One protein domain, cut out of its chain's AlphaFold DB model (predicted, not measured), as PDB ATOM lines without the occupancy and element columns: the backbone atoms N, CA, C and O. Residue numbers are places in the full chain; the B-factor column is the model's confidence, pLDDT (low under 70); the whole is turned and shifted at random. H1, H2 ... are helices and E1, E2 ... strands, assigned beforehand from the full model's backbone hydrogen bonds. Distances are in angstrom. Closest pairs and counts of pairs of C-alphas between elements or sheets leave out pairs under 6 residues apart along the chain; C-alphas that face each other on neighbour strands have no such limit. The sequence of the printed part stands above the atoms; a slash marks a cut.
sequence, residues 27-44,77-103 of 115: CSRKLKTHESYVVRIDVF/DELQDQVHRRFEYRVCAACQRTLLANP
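What this domain is: This is residues 27 to 44 and 77 to 103 of the 115 residues of an uncharacterized protein of Phycisphaerae bacterium (UniProt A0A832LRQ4). A long, narrow ribbon of two antiparallel strands, E1 and E2, makes the length of the model, with helix H2 folding back at an angle from the end of E2 where E1 begins. The short helix H1 lies beyond the other end of the ribbon, and residues 27 to 35, which hold no named element, lead into E1. The printed part has 45 residues, with two named strands and two named helices in the order E1, H1, E2, H2; the class is mixed, helices and strands. It is only just loose, close to extended, with a radius of gyration of the C-alphas of 13.9 A, and elongated, spanning 39 by 23 by 16 A.

How they stand to each other: The sheet pairs E1, residues 36 to 44, with E2, residues 84 to 92, antiparallel at 161 degrees between their directions. C-alphas 36 and 92 face each other at 5.3 A, and C-alphas 44 and 84 at 4.8 A. N 37 and O 91, at 2.8 A, and N 85 and O 43, at 3.0 A, are within hydrogen-bond range. H2, residues 93 to 101, follows E2 by a tight link with 0 residues between them. The closest C-alphas of E1 and H2 are those of Tyr 37 and Ala 93, 6.8 A apart. H1, residues 77 to 80, joins E2 by a tight link of 3 residues and is apart from H2. In H2 every O i to N i+4 pair is within hydrogen-bond range; H1 is too short for such a pair.

Where its parts are: E1 measures 26.0 A from C-alpha 36 at (87.384, -11.000, -6.834) to C-alpha 44, and E2 26.4 A from C-alpha 84 to C-alpha 92. H2 measures 12.6 A and ends with C-alpha 101 at (86.199, -27.889, -1.370). H1 measures 5.3 A and begins with C-alpha 77 at (120.974, -19.230, -8.523).

The domain as a whole: The two C-alphas farthest apart, those of Lys 32 and Leu 79, are 39.7 A apart. Residues 45 to 76 are not printed, and C-alphas 44 and 77 are 16.0 A apart across this cut, which the link from E1 to H1 spans. The links printed whole, H1 to E2 and E2 to H2, are tight. The mean pLDDT of the printed part is 82.7, with residues 77 to 83 under 70.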
ATOM      1  N   CYS A  27      86.644 -19.926 -14.573       92.88
ATOM      2  CA  CYS A  27      85.457 -19.869 -15.444       92.88
ATOM      3  C   CYS A  27      85.486 -18.727 -16.467       92.88
ATOM      4  O   CYS A  27      84.484 -18.487 -17.138       92.88
ATOM      5  N   SER A  28      86.585 -17.968 -16.531       92.00
ATOM      6  CA  SER A  28      86.798 -16.833 -17.445       92.00
ATOM      7  C   SER A  28      85.770 -15.697 -17.342       92.00
ATOM      8  O   SER A  28      85.787 -14.765 -18.143       92.00
ATOM      9  N   ARG A  29      84.888 -15.718 -16.335       90.69
ATOM     10  CA  ARG A  29      83.931 -14.638 -16.068       90.69
ATOM     11  C   ARG A  29      84.669 -13.351 -15.697       90.69
ATOM     12  O   ARG A  29      85.547 -13.390 -14.838       90.69
ATOM     13  N   LYS A  30      84.259 -12.216 -16.269       90.50
ATOM     14  CA  LYS A  30      84.728 -10.883 -15.863       90.50
ATOM     15  C   LYS A  30      84.431 -10.627 -14.382       90.50
ATOM     16  O   LYS A  30      83.294 -10.807 -13.944       90.50
ATOM     17  N   LEU A  31      85.443 -10.226 -13.619       86.12
ATOM     18  CA  LEU A  31      85.319  -9.865 -12.209       86.12
ATOM     19  C   LEU A  31      85.327  -8.347 -12.074       86.12
ATOM     20  O   LEU A  31      86.147  -7.666 -12.687       86.12
ATOM     21  N   LYS A  32      84.443  -7.825 -11.224       83.12
ATOM     22  CA  LYS A  32      84.555  -6.447 -10.740       83.12
ATOM     23  C   LYS A  32      85.634  -6.373  -9.662       83.12
ATOM     24  O   LYS A  32      85.845  -7.352  -8.940       83.12
ATOM     25  N   THR A  33      86.247  -5.203  -9.495       71.50
ATOM     26  CA  THR A  33      87.343  -4.946  -8.544       71.50
ATOM     27  C   THR A  33      87.043  -5.456  -7.124       71.50
ATOM     28  O   THR A  33      87.911  -6.047  -6.487       71.50
ATOM     29  N   HIS A  34      85.790  -5.349  -6.663       77.88
ATOM     30  CA  HIS A  34      85.361  -5.763  -5.317       77.88
ATOM     31  C   HIS A  34      84.762  -7.179  -5.215       77.88
ATOM     32  O   HIS A  34      84.434  -7.622  -4.119       77.88
ATOM     33  N   GLU A  35      84.605  -7.901  -6.327       79.69
ATOM     34  CA  GLU A  35      83.971  -9.234  -6.361       79.69
ATOM     35  C   GLU A  35      84.994 -10.374  -6.583       79.69
ATOM     36  O   GLU A  35      84.617 -11.537  -6.766       79.69
ATOM     37  N   SER A  36      86.294 -10.050  -6.585       87.94
ATOM     38  CA  SER A  36      87.384 -11.000  -6.834       87.94
ATOM     39  C   SER A  36      88.040 -11.501  -5.544       87.94
ATOM     40  O   SER A  36      88.309 -10.733  -4.626       87.94
ATOM     41  N   TYR A  37      88.339 -12.799  -5.503       90.50
ATOM     42  CA  TYR A  37      89.185 -13.423  -4.488       90.50
ATOM     43  C   TYR A  37      90.567 -13.678  -5.076       90.50
ATOM     44  O   TYR A  37      90.674 -14.141  -6.213       90.50
ATOM     45  N   VAL A  38      91.613 -13.406  -4.297       91.62
ATOM     46  CA  VAL A  38      93.001 -13.703  -4.670       91.62
ATOM     47  C   VAL A  38      93.393 -15.045  -4.061       91.62
ATOM     48  O   VAL A  38      93.305 -15.232  -2.849       91.62
ATOM     49  N   VAL A  39      93.809 -15.983  -4.906       91.31
ATOM     50  CA  VAL A  39      94.298 -17.309  -4.525       91.31
ATOM     51  C   VAL A  39      95.797 -17.327  -4.750       91.31
ATOM     52  O   VAL A  39      96.252 -17.111  -5.872       91.31
ATOM     53  N   ARG A  40      96.552 -17.599  -3.687       93.00
ATOM     54  CA  ARG A  40      97.999 -17.784  -3.739       93.00
ATOM     55  C   ARG A  40      98.331 -19.242  -3.469       93.00
ATOM     56  O   ARG A  40      97.820 -19.805  -2.504       93.00
ATOM     57  N   ILE A  41      99.147 -19.835  -4.333       89.19
ATOM     58  CA  ILE A  41      99.634 -21.207  -4.182       89.19
ATOM     59  C   ILE A  41     101.150 -21.133  -4.127       89.19
ATOM     60  O   ILE A  41     101.777 -20.722  -5.102       89.19
ATOM     61  N   ASP A  42     101.707 -21.526  -2.991       87.38
ATOM     62  CA  ASP A  42     103.142 -21.613  -2.763       87.38
ATOM     63  C   ASP A  42     103.516 -23.106  -2.720       87.38
ATOM     64  O   ASP A  42     102.932 -23.883  -1.961       87.38
ATOM     65  N   VAL A  43     104.434 -23.525  -3.592       82.81
ATOM     66  CA  VAL A  43     104.913 -24.908  -3.707       82.81
ATOM     67  C   VAL A  43     106.377 -24.939  -3.311       82.81
ATOM     68  O   VAL A  43     107.180 -24.208  -3.890       82.81
ATOM     69  N   PHE A  44     106.703 -25.807  -2.358       82.62
ATOM     70  CA  PHE A  44     108.055 -26.022  -1.858       82.62
ATOM     71  C   PHE A  44     108.482 -27.460  -2.147       82.62
ATOM     72  O   PHE A  44     107.682 -28.382  -1.978       82.62
ATOM     73  N   ASP A  77     122.263 -19.687  -8.006       47.59
ATOM     74  CA  ASP A  77     120.974 -19.230  -8.523       47.59
ATOM     75  C   ASP A  77     120.159 -20.359  -9.197       47.59
ATOM     76  O   ASP A  77     118.937 -20.390  -9.072       47.59
ATOM     77  N   GLU A  78     120.794 -21.355  -9.830       48.25
ATOM     78  CA  GLU A  78     120.092 -22.465 -10.513       48.25
ATOM     79  C   GLU A  78     119.601 -23.566  -9.553       48.25
ATOM     80  O   GLU A  78     118.670 -24.317  -9.868       48.25
ATOM     81  N   LEU A  79     120.203 -23.652  -8.360       51.34
ATOM     82  CA  LEU A  79     119.775 -24.536  -7.268       51.34
ATOM     83  C   LEU A  79     118.638 -23.926  -6.435       51.34
ATOM     84  O   LEU A  79     117.807 -24.665  -5.909       51.34
ATOM     85  N   GLN A  80     118.563 -22.597  -6.329       49.19
ATOM     86  CA  GLN A  80     117.520 -21.917  -5.554       49.19
ATOM     87  C   GLN A  80     116.181 -21.815  -6.301       49.19
ATOM     88  O   GLN A  80     115.125 -21.924  -5.672       49.19
ATOM     89  N   ASP A  81     116.195 -21.704  -7.633       50.59
ATOM     90  CA  ASP A  81     114.977 -21.515  -8.440       50.59
ATOM     91  C   ASP A  81     114.144 -22.807  -8.634       50.59
ATOM     92  O   ASP A  81     112.989 -22.782  -9.063       50.59
ATOM     93  N   GLN A  82     114.694 -23.970  -8.262       54.25
ATOM     94  CA  GLN A  82     113.983 -25.257  -8.318       54.25
ATOM     95  C   GLN A  82     113.166 -25.569  -7.053       54.25
ATOM     96  O   GLN A  82     112.361 -26.502  -7.065       54.25
ATOM     97  N   VAL A  83     113.332 -24.793  -5.977       62.75
ATOM     98  CA  VAL A  83     112.819 -25.149  -4.643       62.75
ATOM     99  C   VAL A  83     111.501 -24.451  -4.301       62.75
ATOM    100  O   VAL A  83     110.741 -24.979  -3.492       62.75
ATOM    101  N   HIS A  84     111.182 -23.311  -4.924       74.44
ATOM    102  CA  HIS A  84     109.994 -22.526  -4.579       74.44
ATOM    103  C   HIS A  84     109.283 -21.955  -5.810       74.44
ATOM    104  O   HIS A  84     109.854 -21.187  -6.579       74.44
ATOM    105  N   ARG A  85     107.996 -22.282  -5.973       81.00
ATOM    106  CA  ARG A  85     107.131 -21.687  -7.005       81.00
ATOM    107  C   ARG A  85     105.928 -21.019  -6.361       81.00
ATOM    108  O   ARG A  85     105.227 -21.653  -5.577       81.00
ATOM    109  N   ARG A  86     105.649 -19.775  -6.756       85.19
ATOM    110  CA  ARG A  86     104.467 -19.022  -6.323       85.19
ATOM    111  C   ARG A  86     103.549 -18.722  -7.501       85.19
ATOM    112  O   ARG A  86     103.971 -18.129  -8.490       85.19
ATOM    113  N   PHE A  87     102.275 -19.054  -7.346       87.69
ATOM    114  CA  PHE A  87     101.215 -18.717  -8.290       87.69
ATOM    115  C   PHE A  87     100.204 -17.779  -7.640       87.69
ATOM    116  O   PHE A  87      99.867 -17.938  -6.466       87.69
ATOM    117  N   GLU A  88      99.691 -16.822  -8.410       91.12
ATOM    118  CA  GLU A  88      98.644 -15.907  -7.967       91.12
ATOM    119  C   GLU A  88      97.527 -15.842  -9.010       91.12
ATOM    120  O   GLU A  88      97.758 -15.529 -10.177       91.12
ATOM    121  N   TYR A  89      96.304 -16.150  -8.584       90.94
ATOM    122  CA  TYR A  89      95.124 -16.183  -9.440       90.94
ATOM    123  C   TYR A  89      94.003 -15.344  -8.847       90.94
ATOM    124  O   TYR A  89      93.820 -15.298  -7.630       90.94
ATOM    125  N   ARG A  90      93.181 -14.741  -9.711       92.06
ATOM    126  CA  ARG A  90      91.908 -14.139  -9.300       92.06
ATOM    127  C   ARG A  90      90.742 -15.039  -9.673       92.06
ATOM    128  O   ARG A  90      90.643 -15.519 -10.804       92.06
ATOM    129  N   VAL A  91      89.832 -15.263  -8.732       93.19
ATOM    130  CA  VAL A  91      88.651 -16.114  -8.926       93.19
ATOM    131  C   VAL A  91      87.380 -15.451  -8.393       93.19
ATOM    132  O   VAL A  91      87.434 -14.620  -7.491       93.19
ATOM    133  N   CYS A  92      86.218 -15.806  -8.952       93.81
ATOM    134  CA  CYS A  92      84.926 -15.367  -8.413       93.81
ATOM    135  C   CYS A  92      84.572 -16.134  -7.127       93.81
ATOM    136  O   CYS A  92      85.105 -17.215  -6.874       93.81
ATOM    137  N   ALA A  93      83.591 -15.636  -6.368       91.56
ATOM    138  CA  ALA A  93      83.099 -16.286  -5.147       91.56
ATOM    139  C   ALA A  93      82.686 -17.761  -5.340       91.56
ATOM    140  O   ALA A  93      82.963 -18.608  -4.497       91.56
ATOM    141  N   ALA A  94      82.030 -18.097  -6.456       92.94
ATOM    142  CA  ALA A  94      81.593 -19.472  -6.720       92.94
ATOM    143  C   ALA A  94      82.782 -20.419  -6.971       92.94
ATOM    144  O   ALA A  94      82.842 -21.527  -6.432       92.94
ATOM    145  N   CYS A  95      83.757 -19.957  -7.755       92.62
ATOM    146  CA  CYS A  95      84.986 -20.687  -8.048       92.62
ATOM    147  C   CYS A  95      85.881 -20.818  -6.809       92.62
ATOM    148  O   CYS A  95      86.463 -21.876  -6.600       92.62
ATOM    149  N   GLN A  96      85.925 -19.797  -5.950       93.56
ATOM    150  CA  GLN A  96      86.617 -19.850  -4.664       93.56
ATOM    151  C   GLN A  96      86.065 -20.967  -3.765       93.56
ATOM    152  O   GLN A  96      86.842 -21.763  -3.245       93.56
ATOM    153  N   ARG A  97      84.737 -21.088  -3.633       92.94
ATOM    154  CA  ARG A  97      84.111 -22.167  -2.842       92.94
ATOM    155  C   ARG A  97      84.445 -23.551  -3.387       92.94
ATOM    156  O   ARG A  97      84.695 -24.472  -2.618       92.94
ATOM    157  N   THR A  98      84.470 -23.684  -4.711       91.38
ATOM    158  CA  THR A  98      84.821 -24.944  -5.383       91.38
ATOM    159  C   THR A  98      86.279 -25.315  -5.124       91.38
ATOM    160  O   THR A  98      86.565 -26.459  -4.781       91.38
ATOM    161  N   LEU A  99      87.185 -24.338  -5.227       91.38
ATOM    162  CA  LEU A  99      88.605 -24.523  -4.948       91.38
ATOM    163  C   LEU A  99      88.838 -24.942  -3.489       91.38
ATOM    164  O   LEU A  99      89.574 -25.887  -3.244       91.38
ATOM    165  N   LEU A 100      88.175 -24.301  -2.520       90.69
ATOM    166  CA  LEU A 100      88.306 -24.685  -1.108       90.69
ATOM    167  C   LEU A 100      87.761 -26.086  -0.806       90.69
ATOM    168  O   LEU A 100      88.264 -26.747   0.096       90.69
ATOM    169  N   ALA A 101      86.750 -26.548  -1.545       91.94
ATOM    170  CA  ALA A 101      86.199 -27.889  -1.370       91.94
ATOM    171  C   ALA A 101      87.120 -28.995  -1.923       91.94
ATOM    172  O   ALA A 101      87.066 -30.127  -1.446       91.94
ATOM    173  N   ASN A 102      87.941 -28.693  -2.934       90.19
ATOM    174  CA  ASN A 102      88.895 -29.630  -3.527       90.19
ATOM    175  C   ASN A 102      90.120 -28.877  -4.086       90.19
ATOM    176  O   ASN A 102      90.207 -28.664  -5.300       90.19
ATOM    177  N   PRO A 103      91.071 -28.473  -3.225       86.88
ATOM    178  CA  PRO A 103      92.181 -27.603  -3.625       86.88
ATOM    179  C   PRO A 103      93.163 -28.280  -4.583       86.88
ATOM    180  O   PRO A 103      93.819 -27.600  -5.364       86.88
TER     181      PRO A 103